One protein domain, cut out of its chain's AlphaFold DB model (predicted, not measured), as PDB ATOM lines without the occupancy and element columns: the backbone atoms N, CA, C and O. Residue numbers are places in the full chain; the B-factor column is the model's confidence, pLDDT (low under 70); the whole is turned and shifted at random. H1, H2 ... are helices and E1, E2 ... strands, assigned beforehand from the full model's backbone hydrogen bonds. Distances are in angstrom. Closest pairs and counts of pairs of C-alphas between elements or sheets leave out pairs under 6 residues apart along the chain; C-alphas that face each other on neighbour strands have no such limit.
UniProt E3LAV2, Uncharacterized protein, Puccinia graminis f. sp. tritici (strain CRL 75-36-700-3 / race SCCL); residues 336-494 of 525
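This is residues 336 to 494 of the 525 residues of an uncharacterized protein of Puccinia graminis f. sp. tritici (strain CRL 75-36-700-3 / race SCCL) (UniProt E3LAV2). A long helix, H1, is crossed nearly at right angles by H4, while H8 runs beside H4, and H5 folds back from one end of H4. H2 folds back along the later part of H1; the small helices H6 and H7 lie at the end of the longest axis away from H5, and the short strands E1 and E2 pair side by side. The printed part has 159 residues with eight named helices and two named strands, in the order H1 H2 H3 E1 H4 H5 E2 H6 H7 H8. The strands make one parallel sheet, E1 beside E2, and the class is mostly helix. The whole is compact, with a radius of gyration of the C-alphas of 16.2 A and spans of 50 by 38 by 22 A.

H1, residues 336 to 361, begins at C-alpha 336 (-50.513, -24.403, -16.886) and is 37.0 A long. H2 is residues 366 to 373, H3 residues 375 to 378, and E1 residues 392 to 395. H4, residues 401 to 416, is 22.2 A long and begins at C-alpha 401 (-54.952, 0.133, 4.674). H5, residues 421 to 431, is 15.0 A long. E2 is residues 436 to 438, H6 residues 458 to 462, and H7 residues 466 to 472. H8, residues 480 to 492, is 18.5 A long and ends at C-alpha 492 (-37.742, 6.960, 3.066).

H1 and H4 are the hub, touching three helices each. They touch each other about perpendicular at 83 degrees, closest at the C-alphas of Arg 354 and Leu 410, 5.6 A apart, H1 with residues 350 to 358 alone. H1 and H2 form a helical hairpin with a shallow tilt of 9 degrees, closest at the C-alphas of Cys 355 and Leu 372, 6.0 A. H2 and H3 only just touch, and only at the corner, with 3 pairs of C-alphas within 8 A. H4 and H8 touch at a shallow tilt of 30 degrees, the same way, closest at the C-alphas of Val 406 and Ala 484, 5.2 A. H4 and H5 form a helical hairpin with a shallow tilt of 20 degrees, closest at the C-alphas of Met 415 and His 427, 6.1 A. H1 and H5 only just touch, with 3 pairs within 8 A. E1, H4, H5 and E2 form a strand-helix-strand unit, two parallel neighbour strands with helices between, its crossover right-handed; N 437 and O 393 are 2.8 A apart, within hydrogen-bond range. H6 and H7 are close but not clearly touching, and H7 and H8 are apart. Every O i to N i+4 pair is within hydrogen-bond range in H1, H2, H4, H5, H6, H7 and H8; H3 is too short for one.

The two C-alphas farthest apart, of His 421 and Phe 467, are 51.5 A apart. The printed part has no cut. The links H3 to E1, 13 residues, and E2 to H6, 19 residues, are long. Residues 381 to 382 pair antiparallel with 392 to 393 of E1. The mean pLDDT of the printed part is 88.8; residues 493 to 494 are under 70.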
ATOM      1  N   ALA A 336     -49.606 -24.980 -17.882       87.69
ATOM      2  CA  ALA A 336     -50.513 -24.403 -16.886       87.69
ATOM      3  C   ALA A 336     -50.312 -25.008 -15.481       87.69
ATOM      4  O   ALA A 336     -50.214 -24.269 -14.497       87.69
ATOM      5  N   LYS A 337     -50.167 -26.339 -15.378       88.81
ATOM      6  CA  LYS A 337     -49.821 -27.038 -14.124       88.81
ATOM      7  C   LYS A 337     -48.485 -26.539 -13.553       88.81
ATOM      8  O   LYS A 337     -48.395 -26.289 -12.348       88.81
ATOM      9  N   LEU A 338     -47.470 -26.342 -14.401       88.00
ATOM     10  CA  LEU A 338     -46.162 -25.812 -13.997       88.00
ATOM     11  C   LEU A 338     -46.253 -24.359 -13.501       88.00
ATOM     12  O   LEU A 338     -45.759 -24.063 -12.413       88.00
ATOM     13  N   ALA A 339     -46.941 -23.478 -14.233       87.88
ATOM     14  CA  ALA A 339     -47.145 -22.081 -13.841       87.88
ATOM     15  C   ALA A 339     -47.888 -21.963 -12.497       87.88
ATOM     16  O   ALA A 339     -47.459 -21.230 -11.607       87.88
ATOM     17  N   LYS A 340     -48.941 -22.763 -12.280       89.12
ATOM     18  CA  LYS A 340     -49.656 -22.816 -10.994       89.12
ATOM     19  C   LYS A 340     -48.760 -23.281  -9.840       89.12
ATOM     20  O   LYS A 340     -48.795 -22.711  -8.748       89.12
ATOM     21  N   ALA A 341     -47.904 -24.277 -10.078       90.31
ATOM     22  CA  ALA A 341     -46.911 -24.717  -9.098       90.31
ATOM     23  C   ALA A 341     -45.833 -23.646  -8.822       90.31
ATOM     24  O   ALA A 341     -45.360 -23.530  -7.690       90.31
ATOM     25  N   GLN A 342     -45.464 -22.843  -9.823       89.31
ATOM     26  CA  GLN A 342     -44.549 -21.708  -9.691       89.31
ATOM     27  C   GLN A 342     -45.164 -20.581  -8.846       89.31
ATOM     28  O   GLN A 342     -44.540 -20.167  -7.867       89.31
ATOM     29  N   TYR A 343     -46.403 -20.159  -9.120       89.50
ATOM     30  CA  TYR A 343     -47.102 -19.161  -8.297       89.50
ATOM     31  C   TYR A 343     -47.296 -19.629  -6.848       89.50
ATOM     32  O   TYR A 343     -47.087 -18.849  -5.919       89.50
ATOM     33  N   ALA A 344     -47.581 -20.916  -6.614       89.81
ATOM     34  CA  ALA A 344     -47.645 -21.478  -5.262       89.81
ATOM     35  C   ALA A 344     -46.295 -21.406  -4.512       89.81
ATOM     36  O   ALA A 344     -46.260 -21.059  -3.327       89.81
ATOM     37  N   ARG A 345     -45.166 -21.667  -5.195       90.12
ATOM     38  CA  ARG A 345     -43.813 -21.470  -4.632       90.12
ATOM     39  C   ARG A 345     -43.530 -19.990  -4.357       90.12
ATOM     40  O   ARG A 345     -42.936 -19.671  -3.327       90.12
ATOM     41  N   TRP A 346     -43.964 -19.091  -5.242       90.50
ATOM     42  CA  TRP A 346     -43.797 -17.644  -5.081       90.50
ATOM     43  C   TRP A 346     -44.612 -17.104  -3.899       90.50
ATOM     44  O   TRP A 346     -44.019 -16.463  -3.036       90.50
ATOM     45  N   ARG A 347     -45.902 -17.455  -3.764       90.44
ATOM     46  CA  ARG A 347     -46.723 -17.160  -2.569       90.44
ATOM     47  C   ARG A 347     -46.022 -17.588  -1.279       90.44
ATOM     48  O   ARG A 347     -45.850 -16.770  -0.376       90.44
ATOM     49  N   LYS A 348     -45.554 -18.845  -1.212       90.94
ATOM     50  CA  LYS A 348     -44.819 -19.377  -0.051       90.94
ATOM     51  C   LYS A 348     -43.582 -18.526   0.275       90.94
ATOM     52  O   LYS A 348     -43.435 -18.093   1.414       90.94
ATOM     53  N   LYS A 349     -42.734 -18.249  -0.722       91.31
ATOM     54  CA  LYS A 349     -41.486 -17.480  -0.555       91.31
ATOM     55  C   LYS A 349     -41.731 -16.015  -0.169       91.31
ATOM     56  O   LYS A 349     -40.970 -15.473   0.624       91.31
ATOM     57  N   ILE A 350     -42.792 -15.389  -0.683       91.56
ATOM     58  CA  ILE A 350     -43.214 -14.034  -0.290       91.56
ATOM     59  C   ILE A 350     -43.625 -14.020   1.185       91.56
ATOM     60  O   ILE A 350     -43.106 -13.212   1.951       91.56
ATOM     61  N   CYS A 351     -44.479 -14.957   1.611       91.06
ATOM     62  CA  CYS A 351     -44.904 -15.048   3.009       91.06
ATOM     63  C   CYS A 351     -43.713 -15.286   3.955       91.06
ATOM     64  O   CYS A 351     -43.573 -14.590   4.955       91.06
ATOM     65  N   GLU A 352     -42.815 -16.217   3.618       92.25
ATOM     66  CA  GLU A 352     -41.610 -16.504   4.413       92.25
ATOM     67  C   GLU A 352     -40.654 -15.306   4.492       92.25
ATOM     68  O   GLU A 352     -40.090 -15.035   5.555       92.25
ATOM     69  N   ASN A 353     -40.487 -14.558   3.398       92.69
ATOM     70  CA  ASN A 353     -39.662 -13.352   3.382       92.69
ATOM     71  C   ASN A 353     -40.293 -12.203   4.190       92.69
ATOM     72  O   ASN A 353     -39.561 -11.506   4.891       92.69
ATOM     73  N   ARG A 354     -41.623 -12.030   4.150       93.44
ATOM     74  CA  ARG A 354     -42.349 -11.049   4.979       93.44
ATOM     75  C   ARG A 354     -42.154 -11.323   6.468       93.44
ATOM     76  O   ARG A 354     -41.763 -10.411   7.190       93.44
ATOM     77  N   CYS A 355     -42.320 -12.572   6.915       91.69
ATOM     78  CA  CYS A 355     -42.088 -12.945   8.316       91.69
ATOM     79  C   CYS A 355     -40.632 -12.692   8.747       91.69
ATOM     80  O   CYS A 355     -40.395 -12.106   9.801       91.69
ATOM     81  N   LYS A 356     -39.651 -13.070   7.912       92.56
ATOM     82  CA  LYS A 356     -38.220 -12.818   8.177       92.56
ATOM     83  C   LYS A 356     -37.887 -11.326   8.248       92.56
ATOM     84  O   LYS A 356     -37.113 -10.918   9.109       92.56
ATOM     85  N   MET A 357     -38.466 -10.508   7.369       94.12
ATOM     86  CA  MET A 357     -38.253  -9.061   7.385       94.12
ATOM     87  C   MET A 357     -38.922  -8.408   8.598       94.12
ATOM     88  O   MET A 357     -38.300  -7.579   9.253       94.12
ATOM     89  N   ALA A 358     -40.141  -8.818   8.957       93.00
ATOM     90  CA  ALA A 358     -40.824  -8.310  10.143       93.00
ATOM     91  C   ALA A 358     -40.054  -8.636  11.430       93.00
ATOM     92  O   ALA A 358     -39.863  -7.748  12.251       93.00
ATOM     93  N   ALA A 359     -39.519  -9.854  11.565       91.25
ATOM     94  CA  ALA A 359     -38.662 -10.223  12.694       91.25
ATOM     95  C   ALA A 359     -37.347  -9.414  12.753       91.25
ATOM     96  O   ALA A 359     -36.833  -9.163  13.838       91.25
ATOM     97  N   LYS A 360     -36.811  -8.973  11.605       91.44
ATOM     98  CA  LYS A 360     -35.618  -8.107  11.529       91.44
ATOM     99  C   LYS A 360     -35.917  -6.640  11.873       91.44
ATOM    100  O   LYS A 360     -35.056  -5.964  12.421       91.44
ATOM    101  N   VAL A 361     -37.096  -6.142  11.500       91.62
ATOM    102  CA  VAL A 361     -37.462  -4.713  11.579       91.62
ATOM    103  C   VAL A 361     -38.239  -4.376  12.857       91.62
ATOM    104  O   VAL A 361     -38.062  -3.301  13.421       91.62
ATOM    105  N   TYR A 362     -39.061  -5.306  13.338       89.75
ATOM    106  CA  TYR A 362     -39.897  -5.176  14.530       89.75
ATOM    107  C   TYR A 362     -39.744  -6.408  15.450       89.75
ATOM    108  O   TYR A 362     -40.743  -7.068  15.746       89.75
ATOM    109  N   PRO A 363     -38.521  -6.746  15.917       87.44
ATOM    110  CA  PRO A 363     -38.244  -7.990  16.653       87.44
ATOM    111  C   PRO A 363     -39.128  -8.189  17.895       87.44
ATOM    112  O   PRO A 363     -39.525  -9.312  18.196       87.44
ATOM    113  N   ASN A 364     -39.493  -7.096  18.570       88.94
ATOM    114  CA  ASN A 364     -40.282  -7.119  19.805       88.94
ATOM    115  C   ASN A 364     -41.803  -6.998  19.560       88.94
ATOM    116  O   ASN A 364     -42.575  -6.938  20.514       88.94
ATOM    117  N   ASN A 365     -42.272  -6.926  18.304       88.81
ATOM    118  CA  ASN A 365     -43.703  -6.791  18.010       88.81
ATOM    119  C   ASN A 365     -44.369  -8.164  17.813       88.81
ATOM    120  O   ASN A 365     -44.600  -8.633  16.695       88.81
ATOM    121  N   HIS A 366     -44.701  -8.801  18.936       87.31
ATOM    122  CA  HIS A 366     -45.335 -10.120  18.961       87.31
ATOM    123  C   HIS A 366     -46.716 -10.154  18.276       87.31
ATOM    124  O   HIS A 366     -47.082 -11.182  17.713       87.31
ATOM    125  N   GLN A 367     -47.454  -9.038  18.250       88.00
ATOM    126  CA  GLN A 367     -48.756  -8.939  17.577       88.00
ATOM    127  C   GLN A 367     -48.619  -8.955  16.045       88.00
ATOM    128  O   GLN A 367     -49.310  -9.710  15.362       88.00
ATOM    129  N   LEU A 368     -47.659  -8.209  15.483       89.38
ATOM    130  CA  LEU A 368     -47.329  -8.288  14.056       89.38
ATOM    131  C   LEU A 368     -46.800  -9.685  13.687       89.38
ATOM    132  O   LEU A 368     -47.151 -10.214  12.632       89.38
ATOM    133  N   ALA A 369     -45.997 -10.305  14.558       87.75
ATOM    134  CA  ALA A 369     -45.536 -11.679  14.365       87.75
ATOM    135  C   ALA A 369     -46.701 -12.690  14.362       87.75
ATOM    136  O   ALA A 369     -46.725 -13.576  13.509       87.75
ATOM    137  N   PHE A 370     -47.692 -12.527  15.247       87.25
ATOM    138  CA  PHE A 370     -48.911 -13.342  15.284       87.25
ATOM    139  C   PHE A 370     -49.749 -13.186  14.006       87.25
ATOM    140  O   PHE A 370     -50.103 -14.188  13.381       87.25
ATOM    141  N   ILE A 371     -49.984 -11.947  13.551       90.06
ATOM    142  CA  ILE A 371     -50.667 -11.680  12.275       90.06
ATOM    143  C   ILE A 371     -49.938 -12.393  11.131       90.06
ATOM    144  O   ILE A 371     -50.562 -13.146  10.385       90.06
ATOM    145  N   LEU A 372     -48.619 -12.218  11.007       89.69
ATOM    146  CA  LEU A 372     -47.835 -12.791   9.907       89.69
ATOM    147  C   LEU A 372     -47.629 -14.315  10.007       89.69
ATOM    148  O   LEU A 372     -47.352 -14.956   8.988       89.69
ATOM    149  N   ALA A 373     -47.805 -14.925  11.183       85.56
ATOM    150  CA  ALA A 373     -47.849 -16.380  11.323       85.56
ATOM    151  C   ALA A 373     -49.056 -16.983  10.579       85.56
ATOM    152  O   ALA A 373     -48.931 -18.037   9.945       85.56
ATOM    153  N   ASN A 374     -50.200 -16.288  10.578       86.12
ATOM    154  CA  ASN A 374     -51.335 -16.635   9.730       86.12
ATOM    155  C   ASN A 374     -51.095 -16.147   8.290       86.12
ATOM    156  O   ASN A 374     -51.175 -14.959   7.992       86.12
ATOM    157  N   LYS A 375     -50.829 -17.078   7.367       83.25
ATOM    158  CA  LYS A 375     -50.520 -16.768   5.959       83.25
ATOM    159  C   LYS A 375     -51.668 -16.069   5.233       83.25
ATOM    160  O   LYS A 375     -51.410 -15.225   4.379       83.25
ATOM    161  N   ASP A 376     -52.909 -16.364   5.605       83.25
ATOM    162  CA  ASP A 376     -54.097 -15.809   4.954       83.25
ATOM    163  C   ASP A 376     -54.346 -14.347   5.381       83.25
ATOM    164  O   ASP A 376     -55.057 -13.605   4.702       83.25
ATOM    165  N   SER A 377     -53.687 -13.880   6.454       83.75
ATOM    166  CA  SER A 377     -53.734 -12.474   6.876       83.75
ATOM    167  C   SER A 377     -52.980 -11.536   5.938       83.75
ATOM    168  O   SER A 377     -53.410 -10.398   5.754       83.75
ATOM    169  N   HIS A 378     -51.894 -12.001   5.307       83.12
ATOM    170  CA  HIS A 378     -51.031 -11.177   4.456       83.12
ATOM    171  C   HIS A 378     -50.949 -11.641   3.007       83.12
ATOM    172  O   HIS A 378     -50.680 -10.798   2.152       83.12
ATOM    173  N   SER A 379     -51.236 -12.911   2.696       83.56
ATOM    174  CA  SER A 379     -51.338 -13.383   1.311       83.56
ATOM    175  C   SER A 379     -52.274 -12.476   0.508       83.56
ATOM    176  O   SER A 379     -53.382 -12.152   0.933       83.56
ATOM    177  N   ASP A 380     -51.771 -11.990  -0.621       87.50
ATOM    178  CA  ASP A 380     -52.464 -11.075  -1.528       87.50
ATOM    179  C   ASP A 380     -52.040 -11.298  -2.988       87.50
ATOM    180  O   ASP A 380     -52.218 -10.411  -3.815       87.50
ATOM    181  N   ILE A 381     -51.413 -12.439  -3.307       88.25
ATOM    182  CA  ILE A 381     -50.708 -12.679  -4.578       88.25
ATOM    183  C   ILE A 381     -51.282 -13.905  -5.293       88.25
ATOM    184  O   ILE A 381     -50.926 -15.046  -4.991       88.25
ATOM    185  N   GLU A 382     -52.142 -13.668  -6.275       87.56
ATOM    186  CA  GLU A 382     -52.852 -14.709  -7.017       87.56
ATOM    187  C   GLU A 382     -52.172 -15.085  -8.338       87.56
ATOM    188  O   GLU A 382     -51.277 -14.392  -8.835       87.56
ATOM    189  N   ASP A 383     -52.589 -16.227  -8.886       89.31
ATOM    190  CA  ASP A 383     -52.140 -16.718 -10.192       89.31
ATOM    191  C   ASP A 383     -52.450 -15.676 -11.291       89.31
ATOM    192  O   ASP A 383     -53.447 -14.955 -11.219       89.31
ATOM    193  N   ALA A 384     -51.590 -15.567 -12.308       85.44
ATOM    194  CA  ALA A 384     -51.826 -14.643 -13.420       85.44
ATOM    195  C   ALA A 384     -52.910 -15.160 -14.385       85.44
ATOM    196  O   ALA A 384     -53.083 -16.368 -14.547       85.44
ATOM    197  N   GLU A 385     -53.591 -14.244 -15.079       82.06
ATOM    198  CA  GLU A 385     -54.669 -14.572 -16.030       82.06
ATOM    199  C   GLU A 385     -54.170 -15.275 -17.304       82.06
ATOM    200  O   GLU A 385     -54.946 -15.955 -17.972       82.06
ATOM    201  N   LYS A 386     -52.878 -15.144 -17.632       82.38
ATOM    202  CA  LYS A 386     -52.220 -15.847 -18.740       82.38
ATOM    203  C   LYS A 386     -50.953 -16.552 -18.259       82.38
ATOM    204  O   LYS A 386     -50.303 -16.145 -17.293       82.38
ATOM    205  N   VAL A 387     -50.580 -17.624 -18.951       77.69
ATOM    206  CA  VAL A 387     -49.339 -18.362 -18.676       77.69
ATOM    207  C   VAL A 387     -48.138 -17.506 -19.090       77.69
ATOM    208  O   VAL A 387     -48.045 -17.104 -20.244       77.69
ATOM    209  N   GLY A 388     -47.219 -17.249 -18.155       78.38
ATOM    210  CA  GLY A 388     -46.011 -16.439 -18.372       78.38
ATOM    211  C   GLY A 388     -46.112 -14.979 -17.905       78.38
ATOM    212  O   GLY A 388     -45.077 -14.328 -17.761       78.38
ATOM    213  N   ASP A 389     -47.317 -14.483 -17.609       85.00
ATOM    214  CA  ASP A 389     -47.521 -13.146 -17.041       85.00
ATOM    215  C   ASP A 389     -47.027 -13.044 -15.584       85.00
ATOM    216  O   ASP A 389     -46.767 -14.031 -14.894       85.00
ATOM    217  N   ARG A 390     -46.923 -11.811 -15.071       86.50
ATOM    218  CA  ARG A 390     -46.694 -11.578 -13.636       86.50
ATOM    219  C   ARG A 390     -47.964 -11.851 -12.818       86.50
ATOM    220  O   ARG A 390     -49.060 -11.560 -13.300       86.50
ATOM    221  N   PRO A 391     -47.842 -12.326 -11.564       88.62
ATOM    222  CA  PRO A 391     -48.991 -12.604 -10.704       88.62
ATOM    223  C   PRO A 391     -49.821 -11.345 -10.423       88.62
ATOM    224  O   PRO A 391     -49.318 -10.215 -10.465       88.62
ATOM    225  N   VAL A 392     -51.097 -11.547 -10.109       90.12
ATOM    226  CA  VAL A 392     -52.041 -10.473  -9.769       90.12
ATOM    227  C   VAL A 392     -51.945 -10.176  -8.272       90.12
ATOM    228  O   VAL A 392     -51.862 -11.101  -7.468       90.12
ATOM    229  N   ARG A 393     -51.986  -8.899  -7.865       90.38
ATOM    230  CA  ARG A 393     -52.222  -8.556  -6.453       90.38
ATOM    231  C   ARG A 393     -53.732  -8.483  -6.204       90.38
ATOM    232  O   ARG A 393     -54.400  -7.669  -6.829       90.38
ATOM    233  N   CYS A 394     -54.259  -9.305  -5.305       89.94
ATOM    234  CA  CYS A 394     -55.644  -9.280  -4.842       89.94
ATOM    235  C   CYS A 394     -55.661  -8.839  -3.371       89.94
ATOM    236  O   CYS A 394     -55.397  -9.637  -2.472       89.94
ATOM    237  N   VAL A 395     -55.916  -7.554  -3.118       89.25
ATOM    238  CA  VAL A 395     -55.996  -7.010  -1.754       89.25
ATOM    239  C   VAL A 395     -57.379  -7.341  -1.178       89.25
ATOM    240  O   VAL A 395     -58.391  -6.969  -1.779       89.25
ATOM    241  N   PRO A 396     -57.484  -8.059  -0.048       90.06
ATOM    242  CA  PRO A 396     -58.784  -8.410   0.504       90.06
ATOM    243  C   PRO A 396     -59.443  -7.206   1.188       90.06
ATOM    244  O   PRO A 396     -58.822  -6.547   2.016       90.06
ATOM    245  N   VAL A 397     -60.723  -6.967   0.888       90.50
ATOM    246  CA  VAL A 397     -61.507  -5.818   1.392       90.50
ATOM    247  C   VAL A 397     -61.674  -5.772   2.913       90.50
ATOM    248  O   VAL A 397     -62.008  -4.724   3.454       90.50
ATOM    249  N   TRP A 398     -61.422  -6.882   3.614       92.31
ATOM    250  CA  TRP A 398     -61.436  -6.913   5.074       92.31
ATOM    251  C   TRP A 398     -60.196  -6.274   5.706       92.31
ATOM    252  O   TRP A 398     -60.259  -5.917   6.876       92.31
ATOM    253  N   ARG A 399     -59.066  -6.157   4.993       93.19
ATOM    254  CA  ARG A 399     -57.756  -5.779   5.557       93.19
ATOM    255  C   ARG A 399     -57.598  -4.263   5.610       93.19
ATOM    256  O   ARG A 399     -57.831  -3.594   4.611       93.19
ATOM    257  N   SER A 400     -57.155  -3.724   6.747       94.56
ATOM    258  CA  SER A 400     -56.951  -2.279   6.897       94.56
ATOM    259  C   SER A 400     -55.842  -1.752   5.976       94.56
ATOM    260  O   SER A 400     -54.844  -2.439   5.719       94.56
ATOM    261  N   ASP A 401     -55.989  -0.516   5.486       93.75
ATOM    262  CA  ASP A 401     -54.952   0.133   4.674       93.75
ATOM    263  C   ASP A 401     -53.610   0.243   5.422       93.75
ATOM    264  O   ASP A 401     -52.591  -0.108   4.829       93.75
ATOM    265  N   PRO A 402     -53.558   0.588   6.731       95.00
ATOM    266  CA  PRO A 402     -52.325   0.509   7.511       95.00
ATOM    267  C   PRO A 402     -51.656  -0.874   7.494       95.00
ATOM    268  O   PRO A 402     -50.441  -0.955   7.302       95.00
ATOM    269  N   LEU A 403     -52.413  -1.973   7.635       94.50
ATOM    270  CA  LEU A 403     -51.834  -3.321   7.569       94.50
ATOM    271  C   LEU A 403     -51.335  -3.640   6.152       94.50
ATOM    272  O   LEU A 403     -50.265  -4.230   5.992       94.50
ATOM    273  N   SER A 404     -52.062  -3.206   5.123       93.19
ATOM    274  CA  SER A 404     -51.623  -3.323   3.728       93.19
ATOM    275  C   SER A 404     -50.316  -2.559   3.478       93.19
ATOM    276  O   SER A 404     -49.386  -3.136   2.915       93.19
ATOM    277  N   THR A 405     -50.180  -1.329   3.987       93.88
ATOM    278  CA  THR A 405     -48.941  -0.532   3.927       93.88
ATOM    279  C   THR A 405     -47.772  -1.233   4.615       93.88
ATOM    280  O   THR A 405     -46.696  -1.331   4.025       93.88
ATOM    281  N   VAL A 406     -47.965  -1.804   5.813       94.44
ATOM    282  CA  VAL A 406     -46.916  -2.587   6.496       94.44
ATOM    283  C   VAL A 406     -46.501  -3.800   5.654       94.44
ATOM    284  O   VAL A 406     -45.314  -3.984   5.387       94.44
ATOM    285  N   VAL A 407     -47.456  -4.603   5.174       94.06
ATOM    286  CA  VAL A 407     -47.182  -5.811   4.370       94.06
ATOM    287  C   VAL A 407     -46.483  -5.472   3.044       94.06
ATOM    288  O   VAL A 407     -45.549  -6.166   2.637       94.06
ATOM    289  N   HIS A 408     -46.885  -4.391   2.370       92.31
ATOM    290  CA  HIS A 408     -46.282  -3.949   1.104       92.31
ATOM    291  C   HIS A 408     -44.944  -3.228   1.314       92.31
ATOM    292  O   HIS A 408     -44.087  -3.246   0.431       92.31
ATOM    293  N   GLY A 409     -44.718  -2.631   2.483       93.62
ATOM    294  CA  GLY A 409     -43.416  -2.109   2.878       93.62
ATOM    295  C   GLY A 409     -42.400  -3.217   3.153       93.62
ATOM    296  O   GLY A 409     -41.271  -3.137   2.671       93.62
ATOM    297  N   LEU A 410     -42.820  -4.312   3.798       94.12
ATOM    298  CA  LEU A 410     -41.991  -5.515   3.934       94.12
ATOM    299  C   LEU A 410     -41.596  -6.084   2.556       94.12
ATOM    300  O   LEU A 410     -40.425  -6.409   2.369       94.12
ATOM    301  N   ASP A 411     -42.511  -6.125   1.570       93.69
ATOM    302  CA  ASP A 411     -42.174  -6.480   0.173       93.69
ATOM    303  C   ASP A 411     -41.041  -5.574  -0.370       93.69
ATOM    304  O   ASP A 411     -40.030  -6.074  -0.870       93.69
ATOM    305  N   LYS A 412     -41.169  -4.243  -0.233       93.19
ATOM    306  CA  LYS A 412     -40.159  -3.264  -0.695       93.19
ATOM    307  C   LYS A 412     -38.798  -3.455  -0.006       93.19
ATOM    308  O   LYS A 412     -37.774  -3.448  -0.687       93.19
ATOM    309  N   MET A 413     -38.767  -3.682   1.310       93.06
ATOM    310  CA  MET A 413     -37.523  -3.923   2.064       93.06
ATOM    311  C   MET A 413     -36.852  -5.257   1.698       93.06
ATOM    312  O   MET A 413     -35.626  -5.372   1.723       93.06
ATOM    313  N   VAL A 414     -37.633  -6.279   1.328       92.50
ATOM    314  CA  VAL A 414     -37.105  -7.543   0.786       92.50
ATOM    315  C   VAL A 414     -36.508  -7.331  -0.606       92.50
ATOM    316  O   VAL A 414     -35.488  -7.938  -0.939       92.50
ATOM    317  N   MET A 415     -37.111  -6.465  -1.425       91.19
ATOM    318  CA  MET A 415     -36.574  -6.108  -2.738       91.19
ATOM    319  C   MET A 415     -35.259  -5.324  -2.633       91.19
ATOM    320  O   MET A 415     -34.308  -5.688  -3.324       91.19
ATOM    321  N   SER A 416     -35.163  -4.317  -1.754       88.94
ATOM    322  CA  SER A 416     -33.965  -3.468  -1.631       88.94
ATOM    323  C   SER A 416     -32.727  -4.198  -1.094       88.94
ATOM    324  O   SER A 416     -31.608  -3.829  -1.437       88.94
ATOM    325  N   GLN A 417     -32.895  -5.285  -0.331       87.94
ATOM    326  CA  GLN A 417     -31.777  -6.121   0.137       87.94
ATOM    327  C   GLN A 417     -31.147  -7.010  -0.961       87.94
ATOM    328  O   GLN A 417     -30.175  -7.714  -0.687       87.94
ATOM    329  N   ALA A 418     -31.650  -6.997  -2.202       88.06
ATOM    330  CA  ALA A 418     -31.037  -7.725  -3.314       88.06
ATOM    331  C   ALA A 418     -29.850  -6.951  -3.917       88.06
ATOM    332  O   ALA A 418     -30.018  -6.101  -4.794       88.06
ATOM    333  N   THR A 419     -28.629  -7.278  -3.496       86.19
ATOM    334  CA  THR A 419     -27.398  -6.711  -4.073       86.19
ATOM    335  C   THR A 419     -27.073  -7.316  -5.443       86.19
ATOM    336  O   THR A 419     -26.752  -6.595  -6.382       86.19
ATOM    337  N   HIS A 420     -27.195  -8.638  -5.594       90.94
ATOM    338  CA  HIS A 420     -26.763  -9.343  -6.802       90.94
ATOM    339  C   HIS A 420     -27.785  -9.270  -7.954       90.94
ATOM    340  O   HIS A 420     -28.982  -9.495  -7.759       90.94
ATOM    341  N   HIS A 421     -27.317  -9.044  -9.187       88.12
ATOM    342  CA  HIS A 421     -28.171  -8.826 -10.365       88.12
ATOM    343  C   HIS A 421     -29.164  -9.977 -10.641       88.12
ATOM    344  O   HIS A 421     -30.340  -9.714 -10.906       88.12
ATOM    345  N   LYS A 422     -28.752 -11.250 -10.498       87.69
ATOM    346  CA  LYS A 422     -29.676 -12.399 -10.631       87.69
ATOM    347  C   LYS A 422     -30.790 -12.351  -9.580       87.69
ATOM    348  O   LYS A 422     -31.950 -12.594  -9.902       87.69
ATOM    349  N   GLN A 423     -30.462 -11.983  -8.338       87.38
ATOM    350  CA  GLN A 423     -31.437 -11.867  -7.251       87.38
ATOM    351  C   GLN A 423     -32.400 -10.698  -7.486       87.38
ATOM    352  O   GLN A 423     -33.602 -10.870  -7.296       87.38
ATOM    353  N   ARG A 424     -31.904  -9.548  -7.969       88.88
ATOM    354  CA  ARG A 424     -32.737  -8.406  -8.391       88.88
ATOM    355  C   ARG A 424     -33.733  -8.808  -9.482       88.88
ATOM    356  O   ARG A 424     -34.912  -8.488  -9.369       88.88
ATOM    357  N   SER A 425     -33.291  -9.566 -10.490       88.38
ATOM    358  CA  SER A 425     -34.162 -10.089 -11.556       88.38
ATOM    359  C   SER A 425     -35.243 -11.035 -11.007       88.38
ATOM    360  O   SER A 425     -36.434 -10.815 -11.218       88.38
ATOM    361  N   VAL A 426     -34.851 -12.016 -10.185       88.12
ATOM    362  CA  VAL A 426     -35.785 -12.944  -9.521       88.12
ATOM    363  C   VAL A 426     -36.766 -12.203  -8.601       88.12
ATOM    364  O   VAL A 426     -37.945 -12.545  -8.559       88.12
ATOM    365  N   HIS A 427     -36.332 -11.157  -7.892       90.19
ATOM    366  CA  HIS A 427     -37.224 -10.314  -7.094       90.19
ATOM    367  C   HIS A 427     -38.180  -9.492  -7.979       90.19
ATOM    368  O   HIS A 427     -39.354  -9.379  -7.637       90.19
ATOM    369  N   LYS A 428     -37.739  -8.984  -9.138       87.50
ATOM    370  CA  LYS A 428     -38.591  -8.250 -10.093       87.50
ATOM    371  C   LYS A 428     -39.733  -9.105 -10.649       87.50
ATOM    372  O   LYS A 428     -40.816  -8.572 -10.881       87.50
ATOM    373  N   ASP A 429     -39.529 -10.410 -10.809       86.25
ATOM    374  CA  ASP A 429     -40.576 -11.313 -11.300       86.25
ATOM    375  C   ASP A 429     -41.419 -11.945 -10.167       86.25
ATOM    376  O   ASP A 429     -42.629 -12.078 -10.335       86.25
ATOM    377  N   ILE A 430     -40.854 -12.205  -8.975       88.81
ATOM    378  CA  ILE A 430     -41.624 -12.653  -7.788       88.81
ATOM    379  C   ILE A 430     -42.491 -11.534  -7.186       88.81
ATOM    380  O   ILE A 430     -43.627 -11.789  -6.781       88.81
ATOM    381  N   TYR A 431     -41.972 -10.306  -7.071       88.94
ATOM    382  CA  TYR A 431     -42.650  -9.175  -6.413       88.94
ATOM    383  C   TYR A 431     -43.307  -8.196  -7.394       88.94
ATOM    384  O   TYR A 431     -44.189  -7.434  -6.996       88.94
ATOM    385  N   GLY A 432     -42.949  -8.247  -8.679       85.19
ATOM    386  CA  GLY A 432     -43.672  -7.531  -9.726       85.19
ATOM    387  C   GLY A 432     -45.095  -8.068  -9.912       85.19
ATOM    388  O   GLY A 432     -45.384  -9.234  -9.637       85.19
ATOM    389  N   ARG A 433     -45.997  -7.213 -10.394       86.75
ATOM    390  CA  ARG A 433     -47.408  -7.546 -10.644       86.75
ATOM    391  C   ARG A 433     -47.779  -7.246 -12.092       86.75
ATOM    392  O   ARG A 433     -47.134  -6.412 -12.721       86.75
ATOM    393  N   SER A 434     -48.796  -7.934 -12.602       85.12
ATOM    394  CA  SER A 434     -49.484  -7.567 -13.851       85.12
ATOM    395  C   SER A 434     -50.523  -6.477 -13.590       85.12
ATOM    396  O   SER A 434     -50.549  -5.464 -14.281       85.12
ATOM    397  N   LYS A 435     -51.328  -6.650 -12.536       87.19
ATOM    398  CA  LYS A 435     -52.278  -5.660 -12.012       87.19
ATOM    399  C   LYS A 435     -52.499  -5.829 -10.506       87.19
ATOM    400  O   LYS A 435     -52.137  -6.860  -9.933       87.19
ATOM    401  N   SER A 436     -53.129  -4.829  -9.896       87.56
ATOM    402  CA  SER A 436     -53.652  -4.882  -8.527       87.56
ATOM    403  C   SER A 436     -55.167  -4.692  -8.559       87.56
ATOM    404  O   SER A 436     -55.657  -3.815  -9.267       87.56
ATOM    405  N   VAL A 437     -55.902  -5.505  -7.807       88.81
ATOM    406  CA  VAL A 437     -57.365  -5.466  -7.667       88.81
ATOM    407  C   VAL A 437     -57.755  -5.678  -6.205       88.81
ATOM    408  O   VAL A 437     -56.975  -6.230  -5.426       88.81
ATOM    409  N   PHE A 438     -58.973  -5.285  -5.838       84.69
ATOM    410  CA  PHE A 438     -59.576  -5.663  -4.561       84.69
ATOM    411  C   PHE A 438     -60.388  -6.957  -4.699       84.69
ATOM    412  O   PHE A 438     -60.960  -7.238  -5.756       84.69
ATOM    413  N   SER A 439     -60.444  -7.751  -3.629       81.06
ATOM    414  CA  SER A 439     -61.279  -8.956  -3.570       81.06
ATOM    415  C   SER A 439     -62.764  -8.607  -3.694       81.06
ATOM    416  O   SER A 439     -63.249  -7.703  -3.022       81.06
ATOM    417  N   LYS A 440     -63.508  -9.376  -4.496       75.50
ATOM    418  CA  LYS A 440     -64.974  -9.254  -4.608       75.50
ATOM    419  C   LYS A 440     -65.745 -10.014  -3.515       75.50
ATOM    420  O   LYS A 440     -66.971  -9.996  -3.533       75.50
ATOM    421  N   LYS A 441     -65.061 -10.716  -2.601       73.12
ATOM    422  CA  LYS A 441     -65.713 -11.475  -1.520       73.12
ATOM    423  C   LYS A 441     -66.183 -10.541  -0.401       73.12
ATOM    424  O   LYS A 441     -65.363  -9.843   0.190       73.12
ATOM    425  N   SER A 442     -67.480 -10.567  -0.109       74.12
ATOM    426  CA  SER A 442     -68.116  -9.913   1.039       74.12
ATOM    427  C   SER A 442     -68.314 -10.893   2.208       74.12
ATOM    428  O   SER A 442     -68.104 -12.098   2.065       74.12
ATOM    429  N   GLY A 443     -68.715 -10.374   3.375       84.69
ATOM    430  CA  GLY A 443     -68.933 -11.177   4.582       84.69
ATOM    431  C   GLY A 443     -67.641 -11.713   5.212       84.69
ATOM    432  O   GLY A 443     -66.545 -11.231   4.923       84.69
ATOM    433  N   ILE A 444     -67.788 -12.699   6.101       88.38
ATOM    434  CA  ILE A 444     -66.705 -13.240   6.947       88.38
ATOM    435  C   ILE A 444     -66.052 -14.524   6.400       88.38
ATOM    436  O   ILE A 444     -65.165 -15.097   7.039       88.38
ATOM    437  N   GLU A 445     -66.477 -15.019   5.234       86.81
ATOM    438  CA  GLU A 445     -65.987 -16.291   4.691       86.81
ATOM    439  C   GLU A 445     -64.544 -16.175   4.168       86.81
ATOM    440  O   GLU A 445     -64.227 -15.362   3.297       86.81
ATOM    441  N   GLY A 446     -63.649 -17.015   4.696       81.94
ATOM    442  CA  GLY A 446     -62.217 -16.955   4.386       81.94
ATOM    443  C   GLY A 446     -61.499 -15.748   5.001       81.94
ATOM    444  O   GLY A 446     -60.357 -15.477   4.635       81.94
ATOM    445  N   VAL A 447     -62.142 -15.025   5.925       89.75
ATOM    446  CA  VAL A 447     -61.509 -13.943   6.681       89.75
ATOM    447  C   VAL A 447     -60.767 -14.526   7.892       89.75
ATOM    448  O   VAL A 447     -61.366 -15.273   8.672       89.75
ATOM    449  N   PRO A 448     -59.476 -14.202   8.089       90.38
ATOM    450  CA  PRO A 448     -58.740 -14.548   9.299       90.38
ATOM    451  C   PRO A 448     -59.433 -14.019  10.554       90.38
ATOM    452  O   PRO A 448     -59.758 -12.834  10.635       90.38
ATOM    453  N   ARG A 449     -59.629 -14.895  11.540       91.62
ATOM    454  CA  ARG A 449     -60.237 -14.555  12.833       91.62
ATOM    455  C   ARG A 449     -59.180 -14.223  13.884       91.62
ATOM    456  O   ARG A 449     -58.019 -14.605  13.737       91.62
ATOM    457  N   ASN A 450     -59.611 -13.560  14.953       91.31
ATOM    458  CA  ASN A 450     -58.825 -13.220  16.141       91.31
ATOM    459  C   ASN A 450     -57.581 -12.356  15.859       91.31
ATOM    460  O   ASN A 450     -56.627 -12.380  16.635       91.31
ATOM    461  N   LEU A 451     -57.562 -11.584  14.763       92.06
ATOM    462  CA  LEU A 451     -56.562 -10.523  14.591       92.06
ATOM    463  C   LEU A 451     -56.977  -9.291  15.421       92.06
ATOM    464  O   LEU A 451     -58.172  -9.099  15.642       92.06
ATOM    465  N   PRO A 452     -56.054  -8.423  15.858       93.50
ATOM    466  CA  PRO A 452     -56.405  -7.137  16.470       93.50
ATOM    467  C   PRO A 452     -57.391  -6.320  15.620       93.50
ATOM    468  O   PRO A 452     -57.274  -6.303  14.395       93.50
ATOM    469  N   VAL A 453     -58.360  -5.630  16.232       93.25
ATOM    470  CA  VAL A 453     -59.450  -4.959  15.488       93.25
ATOM    471  C   VAL A 453     -58.975  -3.912  14.467       93.25
ATOM    472  O   VAL A 453     -59.648  -3.713  13.459       93.25
ATOM    473  N   ASP A 454     -57.803  -3.297  14.658       93.62
ATOM    474  CA  ASP A 454     -57.190  -2.342  13.721       93.62
ATOM    475  C   ASP A 454     -56.422  -2.996  12.546       93.62
ATOM    476  O   ASP A 454     -55.975  -2.311  11.618       93.62
ATOM    477  N   ALA A 455     -56.337  -4.331  12.516       93.81
ATOM    478  CA  ALA A 455     -55.968  -5.102  11.327       93.81
ATOM    479  C   ALA A 455     -57.093  -5.143  10.272       93.81
ATOM    480  O   ALA A 455     -56.815  -5.410   9.098       93.81
ATOM    481  N   TYR A 456     -58.345  -4.871  10.663       94.31
ATOM    482  CA  TYR A 456     -59.502  -4.881   9.767       94.31
ATOM    483  C   TYR A 456     -59.857  -3.475   9.262       94.31
ATOM    484  O   TYR A 456     -59.724  -2.479   9.974       94.31
ATOM    485  N   ALA A 457     -60.324  -3.378   8.018       93.69
ATOM    486  CA  ALA A 457     -60.825  -2.138   7.446       93.69
ATOM    487  C   ALA A 457     -62.101  -1.706   8.181       93.69
ATOM    488  O   ALA A 457     -63.075  -2.460   8.248       93.69
ATOM    489  N   LYS A 458     -62.096  -0.481   8.722       93.50
ATOM    490  CA  LYS A 458     -63.175   0.053   9.566       93.50
ATOM    491  C   LYS A 458     -64.548  -0.060   8.888       93.50
ATOM    492  O   LYS A 458     -65.449  -0.672   9.448       93.50
ATOM    493  N   SER A 459     -64.666   0.439   7.657       92.00
ATOM    494  CA  SER A 459     -65.901   0.412   6.861       92.00
ATOM    495  C   SER A 459     -66.405  -1.001   6.546       92.00
ATOM    496  O   SER A 459     -67.611  -1.216   6.476       92.00
ATOM    497  N   TRP A 460     -65.507  -1.979   6.387       93.38
ATOM    498  CA  TRP A 460     -65.891  -3.383   6.223       93.38
ATOM    499  C   TRP A 460     -66.407  -3.977   7.540       93.38
ATOM    500  O   TRP A 460     -67.465  -4.601   7.539       93.38
ATOM    501  N   ARG A 461     -65.719  -3.743   8.672       92.12
ATOM    502  CA  ARG A 461     -66.137  -4.270   9.987       92.12
ATOM    503  C   ARG A 461     -67.448  -3.635  10.465       92.12
ATOM    504  O   ARG A 461     -68.280  -4.335  11.027       92.12
ATOM    505  N   GLU A 462     -67.660  -2.345  10.209       92.56
ATOM    506  CA  GLU A 462     -68.918  -1.641  10.511       92.56
ATOM    507  C   GLU A 462     -70.093  -2.110   9.633       92.56
ATOM    508  O   GLU A 462     -71.240  -2.029  10.062       92.56
ATOM    509  N   GLY A 463     -69.820  -2.658   8.442       90.62
ATOM    510  CA  GLY A 463     -70.821  -3.279   7.567       90.62
ATOM    511  C   GLY A 463     -71.234  -4.707   7.955       90.62
ATOM    512  O   GLY A 463     -72.103  -5.281   7.299       90.62
ATOM    513  N   LEU A 464     -70.625  -5.299   8.989       92.19
ATOM    514  CA  LEU A 464     -70.993  -6.614   9.523       92.19
ATOM    515  C   LEU A 464     -72.034  -6.495  10.644       92.19
ATOM    516  O   LEU A 464     -72.003  -5.546  11.433       92.19
ATOM    517  N   CYS A 465     -72.904  -7.500  10.791       92.12
ATOM    518  CA  CYS A 465     -73.767  -7.582  11.972       92.12
ATOM    519  C   CYS A 465     -72.926  -7.833  13.239       92.12
ATOM    520  O   CYS A 465     -71.811  -8.347  13.155       92.12
ATOM    521  N   LYS A 466     -73.439  -7.498  14.433       91.50
ATOM    522  CA  LYS A 466     -72.636  -7.616  15.664       91.50
ATOM    523  C   LYS A 466     -72.116  -9.045  15.907       91.50
ATOM    524  O   LYS A 466     -70.943  -9.210  16.212       91.50
ATOM    525  N   PHE A 467     -72.944 -10.065  15.672       91.12
ATOM    526  CA  PHE A 467     -72.524 -11.467  15.773       91.12
ATOM    527  C   PHE A 467     -71.326 -11.790  14.861       91.12
ATOM    528  O   PHE A 467     -70.398 -12.466  15.295       91.12
ATOM    529  N   ASP A 468     -71.307 -11.270  13.631       91.69
ATOM    530  CA  ASP A 468     -70.187 -11.437  12.698       91.69
ATOM    531  C   ASP A 468     -68.945 -10.643  13.134       91.69
ATOM    532  O   ASP A 468     -67.828 -11.137  12.993       91.69
ATOM    533  N   GLN A 469     -69.115  -9.433  13.680       91.75
ATOM    534  CA  GLN A 469     -68.012  -8.619  14.207       91.75
ATOM    535  C   GLN A 469     -67.285  -9.327  15.358       91.75
ATOM    536  O   GLN A 469     -66.054  -9.408  15.348       91.75
ATOM    537  N   ASP A 470     -68.055  -9.854  16.310       89.88
ATOM    538  CA  ASP A 470     -67.555 -10.557  17.491       89.88
ATOM    539  C   ASP A 470     -66.964 -11.930  17.073       89.88
ATOM    540  O   ASP A 470     -65.855 -12.282  17.468       89.88
ATOM    541  N   THR A 471     -67.611 -12.644  16.133       90.81
ATOM    542  CA  THR A 471     -67.100 -13.894  15.516       90.81
ATOM    543  C   THR A 471     -65.796 -13.704  14.727       90.81
ATOM    544  O   THR A 471     -65.011 -14.650  14.591       90.81
ATOM    545  N   VAL A 472     -65.562 -12.515  14.162       89.69
ATOM    546  CA  VAL A 472     -64.315 -12.181  13.460       89.69
ATOM    547  C   VAL A 472     -63.209 -11.862  14.454       89.69
ATOM    548  O   VAL A 472     -62.149 -12.480  14.362       89.69
ATOM    549  N   SER A 473     -63.417 -10.912  15.375       90.25
ATOM    550  CA  SER A 473     -62.467 -10.648  16.460       90.25
ATOM    551  C   SER A 473     -62.983  -9.667  17.515       90.25
ATOM    552  O   SER A 473     -63.446  -8.568  17.186       90.25
ATOM    553  N   GLU A 474     -62.734 -10.020  18.775       90.50
ATOM    554  CA  GLU A 474     -62.813  -9.160  19.964       90.50
ATOM    555  C   GLU A 474     -61.434  -8.596  20.393       90.50
ATOM    556  O   GLU A 474     -61.342  -7.816  21.339       90.50
ATOM    557  N   VAL A 475     -60.337  -8.984  19.725       90.44
ATOM    558  CA  VAL A 475     -58.964  -8.637  20.142       90.44
ATOM    559  C   VAL A 475     -58.711  -7.135  19.993       90.44
ATOM    560  O   VAL A 475     -58.781  -6.592  18.890       90.44
ATOM    561  N   GLY A 476     -58.374  -6.465  21.099       90.44
ATOM    562  CA  GLY A 476     -58.129  -5.019  21.140       90.44
ATOM    563  C   GLY A 476     -57.036  -4.531  20.169       90.44
ATOM    564  O   GLY A 476     -56.173  -5.312  19.763       90.44
ATOM    565  N   PRO A 477     -57.066  -3.243  19.775       91.31
ATOM    566  CA  PRO A 477     -56.144  -2.692  18.785       91.31
ATOM    567  C   PRO A 477     -54.706  -2.611  19.315       91.31
ATOM    568  O   PRO A 477     -54.490  -2.443  20.515       91.31
ATOM    569  N   PHE A 478     -53.719  -2.670  18.414       91.38
ATOM    570  CA  PHE A 478     -52.287  -2.616  18.775       91.38
ATOM    571  C   PHE A 478     -51.475  -1.546  18.023       91.38
ATOM    572  O   PHE A 478     -50.243  -1.585  18.004       91.38
ATOM    573  N   SER A 479     -52.162  -0.567  17.434       91.56
ATOM    574  CA  SER A 479     -51.591   0.587  16.730       91.56
ATOM    575  C   SER A 479     -50.900   0.237  15.406       91.56
ATOM    576  O   SER A 479     -49.802   0.720  15.113       91.56
ATOM    577  N   VAL A 480     -51.580  -0.524  14.538       91.38
ATOM    578  CA  VAL A 480     -51.140  -0.802  13.151       91.38
ATOM    579  C   VAL A 480     -50.812   0.491  12.390       91.38
ATOM    580  O   VAL A 480     -49.880   0.523  11.588       91.38
ATOM    581  N   MET A 481     -51.528   1.587  12.668       92.31
ATOM    582  CA  MET A 481     -51.256   2.901  12.073       92.31
ATOM    583  C   MET A 481     -49.845   3.428  12.389       92.31
ATOM    584  O   MET A 481     -49.205   4.008  11.511       92.31
ATOM    585  N   GLU A 482     -49.320   3.191  13.594       91.81
ATOM    586  CA  GLU A 482     -47.954   3.598  13.947       91.81
ATOM    587  C   GLU A 482     -46.902   2.684  13.308       91.81
ATOM    588  O   GLU A 482     -45.832   3.157  12.925       91.81
ATOM    589  N   LEU A 483     -47.223   1.404  13.078       92.25
ATOM    590  CA  LEU A 483     -46.376   0.508  12.282       92.25
ATOM    591  C   LEU A 483     -46.325   0.918  10.804       92.25
ATOM    592  O   LEU A 483     -45.263   0.823  10.191       92.25
ATOM    593  N   ALA A 484     -47.431   1.408  10.235       92.25
ATOM    594  CA  ALA A 484     -47.451   1.958   8.879       92.25
ATOM    595  C   ALA A 484     -46.577   3.224   8.784       92.25
ATOM    596  O   ALA A 484     -45.648   3.270   7.982       92.25
ATOM    597  N   LYS A 485     -46.771   4.191   9.695       91.81
ATOM    598  CA  LYS A 485     -45.924   5.397   9.802       91.81
ATOM    599  C   LYS A 485     -44.442   5.062  10.031       91.81
ATOM    600  O   LYS A 485     -43.565   5.751   9.509       91.81
ATOM    601  N   GLY A 486     -44.143   4.023  10.813       89.19
ATOM    602  CA  GLY A 486     -42.786   3.510  11.022       89.19
ATOM    603  C   GLY A 486     -42.185   2.900   9.754       89.19
ATOM    604  O   GLY A 486     -41.036   3.183   9.415       89.19
ATOM    605  N   MET A 487     -42.982   2.131   9.008       90.94
ATOM    606  CA  MET A 487     -42.587   1.526   7.737       90.94
ATOM    607  C   MET A 487     -42.241   2.590   6.687       90.94
ATOM    608  O   MET A 487     -41.184   2.511   6.066       90.94
ATOM    609  N   ASP A 488     -43.068   3.625   6.527       87.00
ATOM    610  CA  ASP A 488     -42.812   4.694   5.552       87.00
ATOM    611  C   ASP A 488     -41.547   5.505   5.882       87.00
ATOM    612  O   ASP A 488     -40.781   5.852   4.978       87.00
ATOM    613  N   LYS A 489     -41.247   5.726   7.172       86.12
ATOM    614  CA  LYS A 489     -39.964   6.311   7.613       86.12
ATOM    615  C   LYS A 489     -38.776   5.429   7.213       86.12
ATOM    616  O   LYS A 489     -37.810   5.932   6.647       86.12
ATOM    617  N   LEU A 490     -38.855   4.118   7.454       85.25
ATOM    618  CA  LEU A 490     -37.794   3.162   7.105       85.25
ATOM    619  C   LEU A 490     -37.571   3.038   5.589       85.25
ATOM    620  O   LEU A 490     -36.440   2.845   5.150       85.25
ATOM    621  N   LEU A 491     -38.630   3.176   4.788       83.81
ATOM    622  CA  LEU A 491     -38.549   3.187   3.325       83.81
ATOM    623  C   LEU A 491     -37.988   4.505   2.775       83.81
ATOM    624  O   LEU A 491     -37.287   4.484   1.768       83.81
ATOM    625  N   THR A 492     -38.270   5.632   3.433       74.06
ATOM    626  CA  THR A 492     -37.742   6.960   3.066       74.06
ATOM    627  C   THR A 492     -36.260   7.119   3.436       74.06
ATOM    628  O   THR A 492     -35.526   7.814   2.743       74.06
ATOM    629  N   LEU A 493     -35.802   6.451   4.501       60.88
ATOM    630  CA  LEU A 493     -34.396   6.438   4.936       60.88
ATOM    631  C   LEU A 493     -33.514   5.434   4.168       60.88
ATOM    632  O   LEU A 493     -32.294   5.437   4.334       60.88
ATOM    633  N   ALA A 494     -34.097   4.575   3.328       52.19
ATOM    634  CA  ALA A 494     -33.333   3.721   2.426       52.19
ATOM    635  C   ALA A 494     -32.823   4.549   1.224       52.19
ATOM    636  O   ALA A 494     -33.628   5.242   0.599       52.19
TER     637      ALA A 494